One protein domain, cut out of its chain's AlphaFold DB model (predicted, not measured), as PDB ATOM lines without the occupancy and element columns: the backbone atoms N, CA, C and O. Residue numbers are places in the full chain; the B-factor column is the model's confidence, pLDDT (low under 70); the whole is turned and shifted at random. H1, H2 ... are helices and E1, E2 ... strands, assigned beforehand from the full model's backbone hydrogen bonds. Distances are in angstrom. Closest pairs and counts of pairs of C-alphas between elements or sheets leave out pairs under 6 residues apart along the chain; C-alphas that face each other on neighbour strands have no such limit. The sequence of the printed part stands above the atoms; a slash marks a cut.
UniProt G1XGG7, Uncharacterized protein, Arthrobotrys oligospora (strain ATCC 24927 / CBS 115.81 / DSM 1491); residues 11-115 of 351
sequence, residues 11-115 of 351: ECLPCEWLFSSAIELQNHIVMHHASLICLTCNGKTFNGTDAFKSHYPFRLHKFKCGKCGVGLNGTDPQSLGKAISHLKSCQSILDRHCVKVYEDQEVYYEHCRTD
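AT A GLANCE: This is residues 11 to 115 of the 351 residues of an uncharacterized protein of Arthrobotrys oligospora (strain ATCC 24927 / CBS 115.81 / DSM 1491) (UniProt G1XGG7). What shape do these atoms make? A small three-stranded sheet with H2 over it forms one end of an elongated body, H1 and H3 meet at a steep angle in the middle, and H4 and the small loop around E1 lie toward the other end, apart from each other. How is it made up? The printed part has 105 residues with four named helices and four named strands, in the order E1 H1 E2 E3 H2 E4 H3 H4; the class is mixed, helices and strands. The sheet runs E3 E2 E4, antiparallel throughout. How large is it? It is compact, with a radius of gyration of the C-alphas of 14.0 A, and spans 42 by 26 by 24 A.

IN THESE COORDINATES: Where is the sheet? E2 is residues 35 to 38, 10.1 A long, from C-alpha 35 at (79.255, 183.500, 246.351); E3 is residues 45 to 47 and E4 residues 63 to 65, each 7.0 A. Where are the helices? H1 is residues 22 to 32, 15.1 A; H2 residues 49 to 55, 9.8 A; H3 residues 77 to 90, 20.2 A; and H4 residues 105 to 114, 14.1 A, ending with C-alpha 114 at (66.378, 203.075, 232.613). Where is the first strand? E1 is residues 17 to 19, 6.7 A, from C-alpha 17 at (85.726, 183.225, 229.043), and pairs with no named strand.

HOW THE PARTS SIT: How do the strands pair? E2 and E3 form a hairpin, antiparallel at 142 degrees, with N 36 and O 46 2.9 A apart, within hydrogen-bond range. E2 and E4 are antiparallel at 153 degrees, with N 37 and O 64 also 2.9 A apart. What is on the sheet? H2 has a height over the sheet of 9.1 A; E3, H2 and E4 form a split strand-helix-strand unit, two strands running the same way with E2 between them, and its crossover is right-handed. H1 only grazes the sheet with residues 29 to 32, and H3 with residues 83 to 90. How do the helices meet? H1 and H2 touch at a shallow tilt of 20 degrees, the same way, closest at the C-alphas of Met 31 and Thr 49, 4.7 A. H3, with residues 84 to 88 alone, touches H1 at a steep tilt of 68 degrees, only just short of about perpendicular, opposite ways, closest at the C-alphas of Val 30 and Leu 87, 6.3 A. In H1, H2, H3 and H4 every O i to N i+4 pair is within hydrogen-bond range. What of H4? H4 is not on the sheet; it is close but not clearly touching H3, with the C-alphas of Cys 90 and Gln 105 6.3 A apart.

THE WHOLE: What are the extremes? The two C-alphas farthest apart, of Leu 60 and Asp 115, are 43.4 A apart. Is it continuous? The printed part has no cut; the links E4 to H3 and H3 to H4 are long. Where is confidence low? The mean pLDDT of the printed part is 85.9, with residues 56 to 60 and 74 to 77 under 70.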
ATOM      1  N   GLU A  11      80.696 187.254 227.202       84.50
ATOM      2  CA  GLU A  11      81.918 187.200 228.004       84.50
ATOM      3  C   GLU A  11      81.617 187.165 229.508       84.50
ATOM      4  O   GLU A  11      80.750 187.884 230.010       84.50
ATOM      5  N   CYS A  12      82.348 186.329 230.242       86.44
ATOM      6  CA  CYS A  12      82.352 186.324 231.700       86.44
ATOM      7  C   CYS A  12      83.399 187.312 232.225       86.44
ATOM      8  O   CYS A  12      84.585 187.007 232.196       86.44
ATOM      9  N   LEU A  13      82.983 188.466 232.751       82.31
ATOM     10  CA  LEU A  13      83.913 189.505 233.230       82.31
ATOM     11  C   LEU A  13      84.925 189.014 234.291       82.31
ATOM     12  O   LEU A  13      86.076 189.436 234.240       82.31
ATOM     13  N   PRO A  14      84.562 188.121 235.235       82.25
ATOM     14  CA  PRO A  14      85.524 187.603 236.207       82.25
ATOM     15  C   PRO A  14      86.656 186.727 235.647       82.25
ATOM     16  O   PRO A  14      87.676 186.583 236.322       82.25
ATOM     17  N   CYS A  15      86.477 186.069 234.497       87.44
ATOM     18  CA  CYS A  15      87.455 185.100 233.977       87.44
ATOM     19  C   CYS A  15      87.749 185.211 232.474       87.44
ATOM     20  O   CYS A  15      88.535 184.416 231.965       87.44
ATOM     21  N   GLU A  16      87.132 186.172 231.783       86.94
ATOM     22  CA  GLU A  16      87.302 186.495 230.357       86.94
ATOM     23  C   GLU A  16      86.965 185.323 229.408       86.94
ATOM     24  O   GLU A  16      87.386 185.275 228.253       86.94
ATOM     25  N   TRP A  17      86.190 184.337 229.879       86.81
ATOM     26  CA  TRP A  17      85.726 183.225 229.043       86.81
ATOM     27  C   TRP A  17      84.539 183.633 228.173       86.81
ATOM     28  O   TRP A  17      83.599 184.277 228.647       86.81
ATOM     29  N   LEU A  18      84.558 183.181 226.918       87.19
ATOM     30  CA  LEU A  18      83.528 183.456 225.921       87.19
ATOM     31  C   LEU A  18      82.548 182.285 225.796       87.19
ATOM     32  O   LEU A  18      82.945 181.120 225.712       87.19
ATOM     33  N   PHE A  19      81.260 182.610 225.738       88.62
ATOM     34  CA  PHE A  19      80.159 181.657 225.623       88.62
ATOM     35  C   PHE A  19      79.321 181.920 224.378       88.62
ATOM     36  O   PHE A  19      79.137 183.061 223.950       88.62
ATOM     37  N   SER A  20      78.764 180.842 223.828       86.50
ATOM     38  CA  SER A  20      77.925 180.901 222.629       86.50
ATOM     39  C   SER A  20      76.492 181.352 222.926       86.50
ATOM     40  O   SER A  20      75.760 181.744 222.017       86.50
ATOM     41  N   SER A  21      76.084 181.310 224.201       88.19
ATOM     42  CA  SER A  21      74.775 181.774 224.658       88.19
ATOM     43  C   SER A  21      74.820 182.371 226.067       88.19
ATOM     44  O   SER A  21      75.602 181.955 226.924       88.19
ATOM     45  N   ALA A  22      73.902 183.294 226.354       88.44
ATOM     46  CA  ALA A  22      73.763 183.867 227.692       88.44
ATOM     47  C   ALA A  22      73.332 182.846 228.758       88.44
ATOM     48  O   ALA A  22      73.611 183.031 229.939       88.44
ATOM     49  N   ILE A  23      72.669 181.753 228.362       90.88
ATOM     50  CA  ILE A  23      72.306 180.659 229.276       90.88
ATOM     51  C   ILE A  23      73.564 179.909 229.726       90.88
ATOM     52  O   ILE A  23      73.693 179.570 230.904       90.88
ATOM     53  N   GLU A  24      74.499 179.660 228.807       90.94
ATOM     54  CA  GLU A  24      75.801 179.074 229.137       90.94
ATOM     55  C   GLU A  24      76.596 179.995 230.059       90.94
ATOM     56  O   GLU A  24      77.058 179.532 231.103       90.94
ATOM     57  N   LEU A  25      76.656 181.297 229.750       91.94
ATOM     58  CA  LEU A  25      77.287 182.294 230.618       91.94
ATOM     59  C   LEU A  25      76.647 182.316 232.018       91.94
ATOM     60  O   LEU A  25      77.347 182.254 233.028       91.94
ATOM     61  N   GLN A  26      75.314 182.340 232.103       94.12
ATOM     62  CA  GLN A  26      74.593 182.320 233.377       94.12
ATOM     63  C   GLN A  26      74.963 181.090 234.214       94.12
ATOM     64  O   GLN A  26      75.221 181.206 235.415       94.12
ATOM     65  N   ASN A  27      74.965 179.907 233.593       93.31
ATOM     66  CA  ASN A  27      75.351 178.666 234.256       93.31
ATOM     67  C   ASN A  27      76.804 178.725 234.720       93.31
ATOM     68  O   ASN A  27      77.084 178.370 235.862       93.31
ATOM     69  N   HIS A  28      77.707 179.207 233.870       92.75
ATOM     70  CA  HIS A  28      79.114 179.356 234.204       92.75
ATOM     71  C   HIS A  28      79.313 180.247 235.441       92.75
ATOM     72  O   HIS A  28      79.985 179.829 236.386       92.75
ATOM     73  N   ILE A  29      78.643 181.404 235.511       92.25
ATOM     74  CA  ILE A  29      78.707 182.294 236.681       92.25
ATOM     75  C   ILE A  29      78.215 181.575 237.946       92.25
ATOM     76  O   ILE A  29      78.870 181.642 238.985       92.25
ATOM     77  N   VAL A  30      77.120 180.805 237.885       93.06
ATOM     78  CA  VAL A  30      76.659 180.021 239.054       93.06
ATOM     79  C   VAL A  30      77.675 178.959 239.481       93.06
ATOM     80  O   VAL A  30      77.855 178.689 240.672       93.06
ATOM     81  N   MET A  31      78.324 178.315 238.519       91.88
ATOM     82  CA  MET A  31      79.216 177.188 238.776       91.88
ATOM     83  C   MET A  31      80.576 177.631 239.314       91.88
ATOM     84  O   MET A  31      81.095 176.958 240.205       91.88
ATOM     85  N   HIS A  32      81.088 178.781 238.862       90.75
ATOM     86  CA  HIS A  32      82.454 179.240 239.148       90.75
ATOM     87  C   HIS A  32      82.559 180.541 239.954       90.75
ATOM     88  O   HIS A  32      83.568 180.752 240.621       90.75
ATOM     89  N   HIS A  33      81.536 181.400 239.943       90.75
ATOM     90  CA  HIS A  33      81.638 182.755 240.502       90.75
ATOM     91  C   HIS A  33      80.598 183.075 241.585       90.75
ATOM     92  O   HIS A  33      80.820 183.979 242.385       90.75
ATOM     93  N   ALA A  34      79.505 182.314 241.692       91.31
ATOM     94  CA  ALA A  34      78.480 182.565 242.704       91.31
ATOM     95  C   ALA A  34      79.012 182.427 244.143       91.31
ATOM     96  O   ALA A  34      79.496 181.376 244.549       91.31
ATOM     97  N   SER A  35      78.852 183.468 244.952       92.06
ATOM     98  CA  SER A  35      79.255 183.500 246.351       92.06
ATOM     99  C   SER A  35      78.332 182.653 247.231       92.06
ATOM    100  O   SER A  35      77.121 182.895 247.327       92.06
ATOM    101  N   LEU A  36      78.912 181.672 247.918       89.69
ATOM    102  CA  LEU A  36      78.230 180.753 248.828       89.69
ATOM    103  C   LEU A  36      78.926 180.747 250.185       89.69
ATOM    104  O   LEU A  36      80.148 180.674 250.254       89.69
ATOM    105  N   ILE A  37      78.157 180.776 251.274       90.81
ATOM    106  CA  ILE A  37      78.699 180.758 252.637       90.81
ATOM    107  C   ILE A  37      78.307 179.449 253.313       90.81
ATOM    108  O   ILE A  37      77.123 179.185 253.528       90.81
ATOM    109  N   CYS A  38      79.300 178.646 253.690       89.19
ATOM    110  CA  CYS A  38      79.106 177.407 254.430       89.19
ATOM    111  C   CYS A  38      78.813 177.707 255.904       89.19
ATOM    112  O   CYS A  38      79.672 178.195 256.636       89.19
ATOM    113  N   LEU A  39      77.611 177.367 256.368       86.88
ATOM    114  CA  LEU A  39      77.205 177.563 257.763       86.88
ATOM    115  C   LEU A  39      77.773 176.487 258.695       86.88
ATOM    116  O   LEU A  39      77.796 176.667 259.905       86.88
ATOM    117  N   THR A  40      78.226 175.366 258.136       84.12
ATOM    118  CA  THR A  40      78.774 174.233 258.899       84.12
ATOM    119  C   THR A  40      80.265 174.410 259.195       84.12
ATOM    120  O   THR A  40      80.736 174.017 260.255       84.12
ATOM    121  N   CYS A  41      81.007 175.071 258.303       80.19
ATOM    122  CA  CYS A  41      82.460 175.239 258.399       80.19
ATOM    123  C   CYS A  41      82.859 176.649 258.840       80.19
ATOM    124  O   CYS A  41      83.686 177.288 258.192       80.19
ATOM    125  N   ASN A  42      82.252 177.139 259.922       81.62
ATOM    126  CA  ASN A  42      82.572 178.439 260.519       81.62
ATOM    127  C   ASN A  42      82.440 179.635 259.548       81.62
ATOM    128  O   ASN A  42      83.219 180.582 259.610       81.62
ATOM    129  N   GLY A  43      81.488 179.586 258.608       81.56
ATOM    130  CA  GLY A  43      81.215 180.708 257.707       81.56
ATOM    131  C   GLY A  43      82.176 180.858 256.524       81.56
ATOM    132  O   GLY A  43      82.215 181.935 255.934       81.56
ATOM    133  N   LYS A  44      82.942 179.822 256.150       88.00
ATOM    134  CA  LYS A  44      83.802 179.872 254.952       88.00
ATOM    135  C   LYS A  44      83.009 180.236 253.691       88.00
ATOM    136  O   LYS A  44      81.943 179.667 253.443       88.00
ATOM    137  N   THR A  45      83.560 181.150 252.898       90.19
ATOM    138  CA  THR A  45      83.025 181.602 251.611       90.19
ATOM    139  C   THR A  45      83.624 180.799 250.456       90.19
ATOM    140  O   THR A  45      84.800 180.441 250.475       90.19
ATOM    141  N   PHE A  46      82.806 180.514 249.445       89.75
ATOM    142  CA  PHE A  46      83.171 179.778 248.237       89.75
ATOM    143  C   PHE A  46      82.702 180.548 247.009       89.75
ATOM    144  O   PHE A  46      81.620 181.136 247.032       89.75
ATOM    145  N   ASN A  47      83.504 180.501 245.946       91.31
ATOM    146  CA  ASN A  47      83.178 181.078 244.647       91.31
ATOM    147  C   ASN A  47      82.758 179.945 243.712       91.31
ATOM    148  O   ASN A  47      83.570 179.110 243.320       91.31
ATOM    149  N   GLY A  48      81.471 179.903 243.409       88.44
ATOM    150  CA  GLY A  48      80.855 178.901 242.568       88.44
ATOM    151  C   GLY A  48      80.350 177.672 243.321       88.44
ATOM    152  O   GLY A  48      80.876 177.246 244.355       88.44
ATOM    153  N   THR A  49      79.306 177.062 242.762       87.88
ATOM    154  CA  THR A  49      78.772 175.799 243.286       87.88
ATOM    155  C   THR A  49      79.752 174.634 243.140       87.88
ATOM    156  O   THR A  49      79.690 173.719 243.957       87.88
ATOM    157  N   ASP A  50      80.687 174.650 242.184       87.94
ATOM    158  CA  ASP A  50      81.664 173.562 242.025       87.94
ATOM    159  C   ASP A  50      82.742 173.575 243.108       87.94
ATOM    160  O   ASP A  50      83.056 172.523 243.672       87.94
ATOM    161  N   ALA A  51      83.234 174.758 243.486       86.94
ATOM    162  CA  ALA A  51      84.122 174.905 244.638       86.94
ATOM    163  C   ALA A  51      83.422 174.498 245.945       86.94
ATOM    164  O   ALA A  51      84.029 173.910 246.838       86.94
ATOM    165  N   PHE A  52      82.118 174.763 246.056       84.81
ATOM    166  CA  PHE A  52      81.338 174.306 247.201       84.81
ATOM    167  C   PHE A  52      81.112 172.781 247.193       84.81
ATOM    168  O   PHE A  52      81.180 172.149 248.244       84.81
ATOM    169  N   LYS A  53      80.889 172.158 246.028       82.00
ATOM    170  CA  LYS A  53      80.766 170.691 245.907       82.00
ATOM    171  C   LYS A  53      82.061 169.971 246.273       82.00
ATOM    172  O   LYS A  53      81.999 168.905 246.877       82.00
ATOM    173  N   SER A  54      83.216 170.527 245.902       83.25
ATOM    174  CA  SER A  54      84.517 169.942 246.244       83.25
ATOM    175  C   SER A  54      84.864 170.107 247.724       83.25
ATOM    176  O   SER A  54      85.581 169.275 248.276       83.25
ATOM    177  N   HIS A  55      84.320 171.132 248.390       80.12
ATOM    178  CA  HIS A  55      84.538 171.369 249.814       80.12
ATOM    179  C   HIS A  55      84.047 170.215 250.704       80.12
ATOM    180  O   HIS A  55      84.721 169.897 251.684       80.12
ATOM    181  N   TYR A  56      82.908 169.589 250.382       68.69
ATOM    182  CA  TYR A  56      82.424 168.366 251.035       68.69
ATOM    183  C   TYR A  56      81.207 167.788 250.284       68.69
ATOM    184  O   TYR A  56      80.425 168.569 249.732       68.69
ATOM    185  N   PRO A  57      80.954 166.458 250.289       67.62
ATOM    186  CA  PRO A  57      79.737 165.894 249.712       67.62
ATOM    187  C   PRO A  57      78.487 166.526 250.341       67.62
ATOM    188  O   PRO A  57      78.160 166.320 251.509       67.62
ATOM    189  N   PHE A  58      77.785 167.284 249.501       58.88
ATOM    190  CA  PHE A  58      76.668 168.210 249.726       58.88
ATOM    191  C   PHE A  58      75.571 167.781 250.723       58.88
ATOM    192  O   PHE A  58      74.839 168.617 251.238       58.88
ATOM    193  N   ARG A  59      75.449 166.486 251.039       60.78
ATOM    194  CA  ARG A  59      74.322 165.918 251.798       60.78
ATOM    195  C   ARG A  59      74.248 166.344 253.267       60.78
ATOM    196  O   ARG A  59      73.221 166.104 253.890       60.78
ATOM    197  N   LEU A  60      75.297 166.954 253.824       68.88
ATOM    198  CA  LEU A  60      75.355 167.314 255.250       68.88
ATOM    199  C   LEU A  60      75.549 168.812 255.522       68.88
ATOM    200  O   LEU A  60      75.394 169.241 256.663       68.88
ATOM    201  N   HIS A  61      75.877 169.616 254.506       73.12
ATOM    202  CA  HIS A  61      76.272 171.008 254.718       73.12
ATOM    203  C   HIS A  61      75.128 171.968 254.428       73.12
ATOM    204  O   HIS A  61      74.546 171.988 253.346       73.12
ATOM    205  N   LYS A  62      74.848 172.818 255.413       82.50
ATOM    206  CA  LYS A  62      73.962 173.966 255.245       82.50
ATOM    207  C   LYS A  62      74.778 175.128 254.700       82.50
ATOM    208  O   LYS A  62      75.856 175.428 255.219       82.50
ATOM    209  N   PHE A  63      74.258 175.807 253.689       85.69
ATOM    210  CA  PHE A  63      74.879 177.001 253.137       85.69
ATOM    211  C   PHE A  63      73.840 178.090 252.912       85.69
ATOM    212  O   PHE A  63      72.637 177.833 252.862       85.69
ATOM    213  N   LYS A  64      74.314 179.324 252.813       91.19
ATOM    214  CA  LYS A  64      73.493 180.478 252.462       91.19
ATOM    215  C   LYS A  64      74.079 181.207 251.266       91.19
ATOM    216  O   LYS A  64      75.280 181.129 251.002       91.19
ATOM    217  N   CYS A  65      73.216 181.915 250.558       92.75
ATOM    218  CA  CYS A  65      73.607 182.823 249.493       92.75
ATOM    219  C   CYS A  65      74.508 183.933 250.057       92.75
ATOM    220  O   CYS A  65      74.146 184.576 251.042       92.75
ATOM    221  N   GLY A  66      75.673 184.157 249.446       89.81
ATOM    222  CA  GLY A  66      76.623 185.184 249.880       89.81
ATOM    223  C   GLY A  66      76.117 186.613 249.684       89.81
ATOM    224  O   GLY A  66      76.442 187.473 250.494       89.81
ATOM    225  N   LYS A  67      75.272 186.852 248.668       88.81
ATOM    226  CA  LYS A  67      74.685 188.176 248.406       88.81
ATOM    227  C   LYS A  67      73.480 188.500 249.292       88.81
ATOM    228  O   LYS A  67      73.501 189.497 249.999       88.81
ATOM    229  N   CYS A  68      72.437 187.667 249.291       90.31
ATOM    230  CA  CYS A  68      71.192 187.978 250.013       90.31
ATOM    231  C   CYS A  68      71.070 187.309 251.394       90.31
ATOM    232  O   CYS A  68      70.102 187.541 252.113       90.31
ATOM    233  N   GLY A  69      72.003 186.428 251.770       89.19
ATOM    234  CA  GLY A  69      71.999 185.753 253.068       89.19
ATOM    235  C   GLY A  69      70.942 184.655 253.241       89.19
ATOM    236  O   GLY A  69      70.924 184.008 254.290       89.19
ATOM    237  N   VAL A  70      70.093 184.402 252.236       90.44
ATOM    238  CA  VAL A  70      69.049 183.366 252.285       90.44
ATOM    239  C   VAL A  70      69.675 181.984 252.479       90.44
ATOM    240  O   VAL A  70      70.578 181.588 251.741       90.44
ATOM    241  N   GLY A  71      69.180 181.243 253.475       87.31
ATOM    242  CA  GLY A  71      69.590 179.867 253.743       87.31
ATOM    243  C   GLY A  71      69.085 178.916 252.660       87.31
ATOM    244  O   GLY A  71      67.881 178.728 252.501       87.31
ATOM    245  N   LEU A  72      70.009 178.288 251.944       83.06
ATOM    246  CA  LEU A  72      69.749 177.313 250.890       83.06
ATOM    247  C   LEU A  72      70.009 175.922 251.474       83.06
ATOM    248  O   LEU A  72      70.997 175.258 251.180       83.06
ATOM    249  N   ASN A  73      69.150 175.516 252.407       72.75
ATOM    250  CA  ASN A  73      69.289 174.224 253.067       72.75
ATOM    251  C   ASN A  73      68.837 173.128 252.113       72.75
ATOM    252  O   ASN A  73      67.675 173.109 251.702       72.75
ATOM    253  N   GLY A  74      69.748 172.217 251.789       62.16
ATOM    254  CA  GLY A  74      69.424 171.173 250.852       62.16
ATOM    255  C   GLY A  74      70.198 169.883 251.019       62.16
ATOM    256  O   GLY A  74      71.304 169.748 250.512       62.16
ATOM    257  N   THR A  75      69.608 168.924 251.727       59.59
ATOM    258  CA  THR A  75      70.180 167.582 251.904       59.59
ATOM    259  C   THR A  75      69.821 166.636 250.752       59.59
ATOM    260  O   THR A  75      70.475 165.611 250.569       59.59
ATOM    261  N   ASP A  76      68.794 166.969 249.962       67.19
ATOM    262  CA  ASP A  76      68.246 166.155 248.873       67.19
ATOM    263  C   ASP A  76      68.509 166.765 247.473       67.19
ATOM    264  O   ASP A  76      68.645 167.977 247.329       67.19
ATOM    265  N   PRO A  77      68.545 165.978 246.386       67.19
ATOM    266  CA  PRO A  77      68.802 166.508 245.042       67.19
ATOM    267  C   PRO A  77      67.830 167.608 244.565       67.19
ATOM    268  O   PRO A  77      68.227 168.466 243.776       67.19
ATOM    269  N   GLN A  78      66.573 167.629 245.033       72.50
ATOM    270  CA  GLN A  78      65.598 168.650 244.614       72.50
ATOM    271  C   GLN A  78      65.910 170.010 245.242       72.50
ATOM    272  O   GLN A  78      65.770 171.054 244.600       72.50
ATOM    273  N   SER A  79      66.375 170.013 246.487       77.19
ATOM    274  CA  SER A  79      66.812 171.226 247.174       77.19
ATOM    275  C   SER A  79      68.052 171.881 246.538       77.19
ATOM    276  O   SER A  79      68.126 173.109 246.494       77.19
ATOM    277  N   LEU A  80      68.962 171.100 245.937       77.62
ATOM    278  CA  LEU A  80      70.066 171.631 245.124       77.62
ATOM    279  C   LEU A  80      69.537 172.364 243.883       77.62
ATOM    280  O   LEU A  80      70.009 173.453 243.566       77.62
ATOM    281  N   GLY A  81      68.520 171.811 243.215       83.94
ATOM    282  CA  GLY A  81      67.854 172.481 242.095       83.94
ATOM    283  C   GLY A  81      67.261 173.836 242.498       83.94
ATOM    284  O   GLY A  81      67.440 174.827 241.789       83.94
ATOM    285  N   LYS A  82      66.636 173.912 243.681       87.75
ATOM    286  CA  LYS A  82      66.127 175.175 244.249       87.75
ATOM    287  C   LYS A  82      67.253 176.158 244.570       87.75
ATOM    288  O   LYS A  82      67.119 177.340 244.269       87.75
ATOM    289  N   ALA A  83      68.367 175.683 245.128       86.94
ATOM    290  CA  ALA A  83      69.532 176.516 245.409       86.94
ATOM    291  C   ALA A  83      70.135 177.105 244.126       86.94
ATOM    292  O   ALA A  83      70.347 178.310 244.048       86.94
ATOM    293  N   ILE A  84      70.332 176.287 243.090       89.31
ATOM    294  CA  ILE A  84      70.821 176.749 241.784       89.31
ATOM    295  C   ILE A  84      69.842 177.754 241.169       89.31
ATOM    296  O   ILE A  84      70.260 178.806 240.691       89.31
ATOM    297  N   SER A  85      68.537 177.474 241.214       91.50
ATOM    298  CA  SER A  85      67.506 178.398 240.723       91.50
ATOM    299  C   SER A  85      67.520 179.739 241.466       91.50
ATOM    300  O   SER A  85      67.343 180.786 240.842       91.50
ATOM    301  N   HIS A  86      67.776 179.729 242.774       92.88
ATOM    302  CA  HIS A  86      67.971 180.950 243.545       92.88
ATOM    303  C   HIS A  86      69.228 181.711 243.097       92.88
ATOM    304  O   HIS A  86      69.160 182.910 242.855       92.88
ATOM    305  N   LEU A  87      70.370 181.040 242.917       92.00
ATOM    306  CA  LEU A  87      71.603 181.702 242.464       92.00
ATOM    307  C   LEU A  87      71.431 182.351 241.085       92.00
ATOM    308  O   LEU A  87      71.841 183.492 240.903       92.00
ATOM    309  N   LYS A  88      70.713 181.693 240.167       93.19
ATOM    310  CA  LYS A  88      70.341 182.252 238.854       93.19
ATOM    311  C   LYS A  88      69.435 183.486 238.913       93.19
ATOM    312  O   LYS A  88      69.341 184.214 237.938       93.19
ATOM    313  N   SER A  89      68.728 183.712 240.018       91.94
ATOM    314  CA  SER A  89      67.841 184.875 240.200       91.94
ATOM    315  C   SER A  89      68.401 185.922 241.166       91.94
ATOM    316  O   SER A  89      67.824 186.997 241.318       91.94
ATOM    317  N   CYS A  90      69.524 185.625 241.820       92.56
ATOM    318  CA  CYS A  90      70.131 186.493 242.824       92.56
ATOM    319  C   CYS A  90      71.531 186.977 242.435       92.56
ATOM    320  O   CYS A  90      71.868 188.116 242.734       92.56
ATOM    321  N   GLN A  91      72.339 186.130 241.791       92.00
ATOM    322  CA  GLN A  91      73.754 186.404 241.507       92.00
ATOM    323  C   GLN A  91      74.145 186.243 240.031       92.00
ATOM    324  O   GLN A  91      75.259 186.593 239.666       92.00
ATOM    325  N   SER A  92      73.274 185.692 239.184       92.62
ATOM    326  CA  SER A  92      73.478 185.658 237.730       92.62
ATOM    327  C   SER A  92      72.148 185.811 237.000       92.62
ATOM    328  O   SER A  92      71.612 184.889 236.396       92.62
ATOM    329  N   ILE A  93      71.545 186.985 237.110       91.38
ATOM    330  CA  ILE A  93      70.206 187.253 236.596       91.38
ATOM    331  C   ILE A  93      70.273 187.353 235.081       91.38
ATOM    332  O   ILE A  93      70.865 188.282 234.545       91.38
ATOM    333  N   LEU A  94      69.665 186.390 234.393       91.00
ATOM    334  CA  LEU A  94      69.495 186.444 232.948       91.00
ATOM    335  C   LEU A  94      68.226 187.228 232.629       91.00
ATOM    336  O   LEU A  94      67.118 186.802 232.965       91.00
ATOM    337  N   ASP A  95      68.399 188.348 231.949       89.12
ATOM    338  CA  ASP A  95      67.293 189.121 231.425       89.12
ATOM    339  C   ASP A  95      66.653 188.391 230.241       89.12
ATOM    340  O   ASP A  95      67.299 188.094 229.233       89.12
ATOM    341  N   ARG A  96      65.357 188.105 230.362       85.88
ATOM    342  CA  ARG A  96      64.593 187.402 229.331       85.88
ATOM    343  C   ARG A  96      64.392 188.236 228.061       85.88
ATOM    344  O   ARG A  96      64.230 187.651 226.995       85.88
ATOM    345  N   HIS A  97      64.369 189.561 228.169       85.69
ATOM    346  CA  HIS A  97      64.048 190.469 227.069       85.69
ATOM    347  C   HIS A  97      65.291 190.853 226.264       85.69
ATOM    348  O   HIS A  97      65.235 190.883 225.038       85.69
ATOM    349  N   CYS A  98      66.415 191.124 226.935       84.44
ATOM    350  CA  CYS A  98      67.641 191.585 226.273       84.44
ATOM    351  C   CYS A  98      68.783 190.554 226.263       84.44
ATOM    352  O   CYS A  98      69.821 190.815 225.658       84.44
ATOM    353  N   VAL A  99      68.603 189.385 226.895       84.31
ATOM    354  CA  VAL A  99      69.567 188.265 226.896       84.31
ATOM    355  C   VAL A  99      70.924 188.651 227.522       84.31
ATOM    356  O   VAL A  99      71.956 188.039 227.259       84.31
ATOM    357  N   LYS A 100      70.933 189.672 228.389       86.75
ATOM    358  CA  LYS A 100      72.100 190.080 229.185       86.75
ATOM    359  C   LYS A 100      72.082 189.396 230.551       86.75
ATOM    360  O   LYS A 100      71.014 189.114 231.092       86.75
ATOM    361  N   VAL A 101      73.264 189.133 231.108       88.56
ATOM    362  CA  VAL A 101      73.419 188.537 232.441       88.56
ATOM    363  C   VAL A 101      73.934 189.594 233.412       88.56
ATOM    364  O   VAL A 101      74.884 190.305 233.101       88.56
ATOM    365  N   TYR A 102      73.313 189.680 234.584       89.69
ATOM    366  CA  TYR A 102      73.634 190.645 235.629       89.69
ATOM    367  C   TYR A 102      74.060 189.927 236.904       89.69
ATOM    368  O   TYR A 102      73.390 189.007 237.370       89.69
ATOM    369  N   GLU A 103      75.160 190.371 237.502       85.50
ATOM    370  CA  GLU A 103      75.662 189.806 238.761       85.50
ATOM    371  C   GLU A 103      74.967 190.390 240.000       85.50
ATOM    372  O   GLU A 103      75.131 189.895 241.121       85.50
ATOM    373  N   ASP A 104      74.201 191.467 239.818       86.94
ATOM    374  CA  ASP A 104      73.510 192.184 240.884       86.94
ATOM    375  C   ASP A 104      72.040 192.448 240.549       86.94
ATOM    376  O   ASP A 104      71.699 192.812 239.421       86.94
ATOM    377  N   GLN A 105      71.177 192.292 241.556       87.94
ATOM    378  CA  GLN A 105      69.758 192.614 241.461       87.94
ATOM    379  C   GLN A 105      69.530 194.109 241.277       87.94
ATOM    380  O   GLN A 105      68.662 194.483 240.494       87.94
ATOM    381  N   GLU A 106      70.292 194.965 241.957       89.50
ATOM    382  CA  GLU A 106      70.090 196.414 241.870       89.50
ATOM    383  C   GLU A 106      70.392 196.922 240.459       89.50
ATOM    384  O   GLU A 106      69.557 197.594 239.854       89.50
ATOM    385  N   VAL A 107      71.520 196.488 239.891       90.31
ATOM    386  CA  VAL A 107      71.929 196.821 238.517       90.31
ATOM    387  C   VAL A 107      70.937 196.263 237.495       90.31
ATOM    388  O   VAL A 107      70.587 196.941 236.531       90.31
ATOM    389  N   TYR A 108      70.441 195.041 237.712       92.50
ATOM    390  CA  TYR A 108      69.398 194.459 236.870       92.50
ATOM    391  C   TYR A 108      68.112 195.301 236.884       92.50
ATOM    392  O   TYR A 108      67.580 195.644 235.830       92.50
ATOM    393  N   TYR A 109      67.617 195.684 238.063       92.25
ATOM    394  CA  TYR A 109      66.400 196.489 238.159       92.25
ATOM    395  C   TYR A 109      66.586 197.906 237.622       92.25
ATOM    396  O   TYR A 109      65.653 198.459 237.037       92.25
ATOM    397  N   GLU A 110      67.764 198.498 237.799       93.19
ATOM    398  CA  GLU A 110      68.103 199.781 237.194       93.19
ATOM    399  C   GLU A 110      68.090 199.683 235.666       93.19
ATOM    400  O   GLU A 110      67.445 200.508 235.017       93.19
ATOM    401  N   HIS A 111      68.693 198.638 235.091       91.56
ATOM    402  CA  HIS A 111      68.617 198.358 233.656       91.56
ATOM    403  C   HIS A 111      67.165 198.269 233.174       91.56
ATOM    404  O   HIS A 111      66.794 198.975 232.238       91.56
ATOM    405  N   CYS A 112      66.318 197.489 233.854       91.62
ATOM    406  CA  CYS A 112      64.913 197.346 233.470       91.62
ATOM    407  C   CYS A 112      64.124 198.665 233.526       91.62
ATOM    408  O   CYS A 112      63.129 198.812 232.820       91.62
ATOM    409  N   ARG A 113      64.535 199.619 234.372       92.06
ATOM    410  CA  ARG A 113      63.859 200.918 234.544       92.06
ATOM    411  C   ARG A 113      64.405 202.029 233.656       92.06
ATOM    412  O   ARG A 113      63.679 202.985 233.398       92.06
ATOM    413  N   THR A 114      65.672 201.957 233.260       93.06
ATOM    414  CA  THR A 114      66.378 203.075 232.613       93.06
ATOM    415  C   THR A 114      66.725 202.801 231.156       93.06
ATOM    416  O   THR A 114      66.741 203.736 230.353       93.06
ATOM    417  N   ASP A 115      66.963 201.542 230.777       93.12
ATOM    418  CA  ASP A 115      67.319 201.195 229.406       93.12
ATOM    419  C   ASP A 115      66.082 201.294 228.503       93.12
ATOM    420  O   ASP A 115      65.174 200.459 228.516       93.12
TER     421      ASP A 115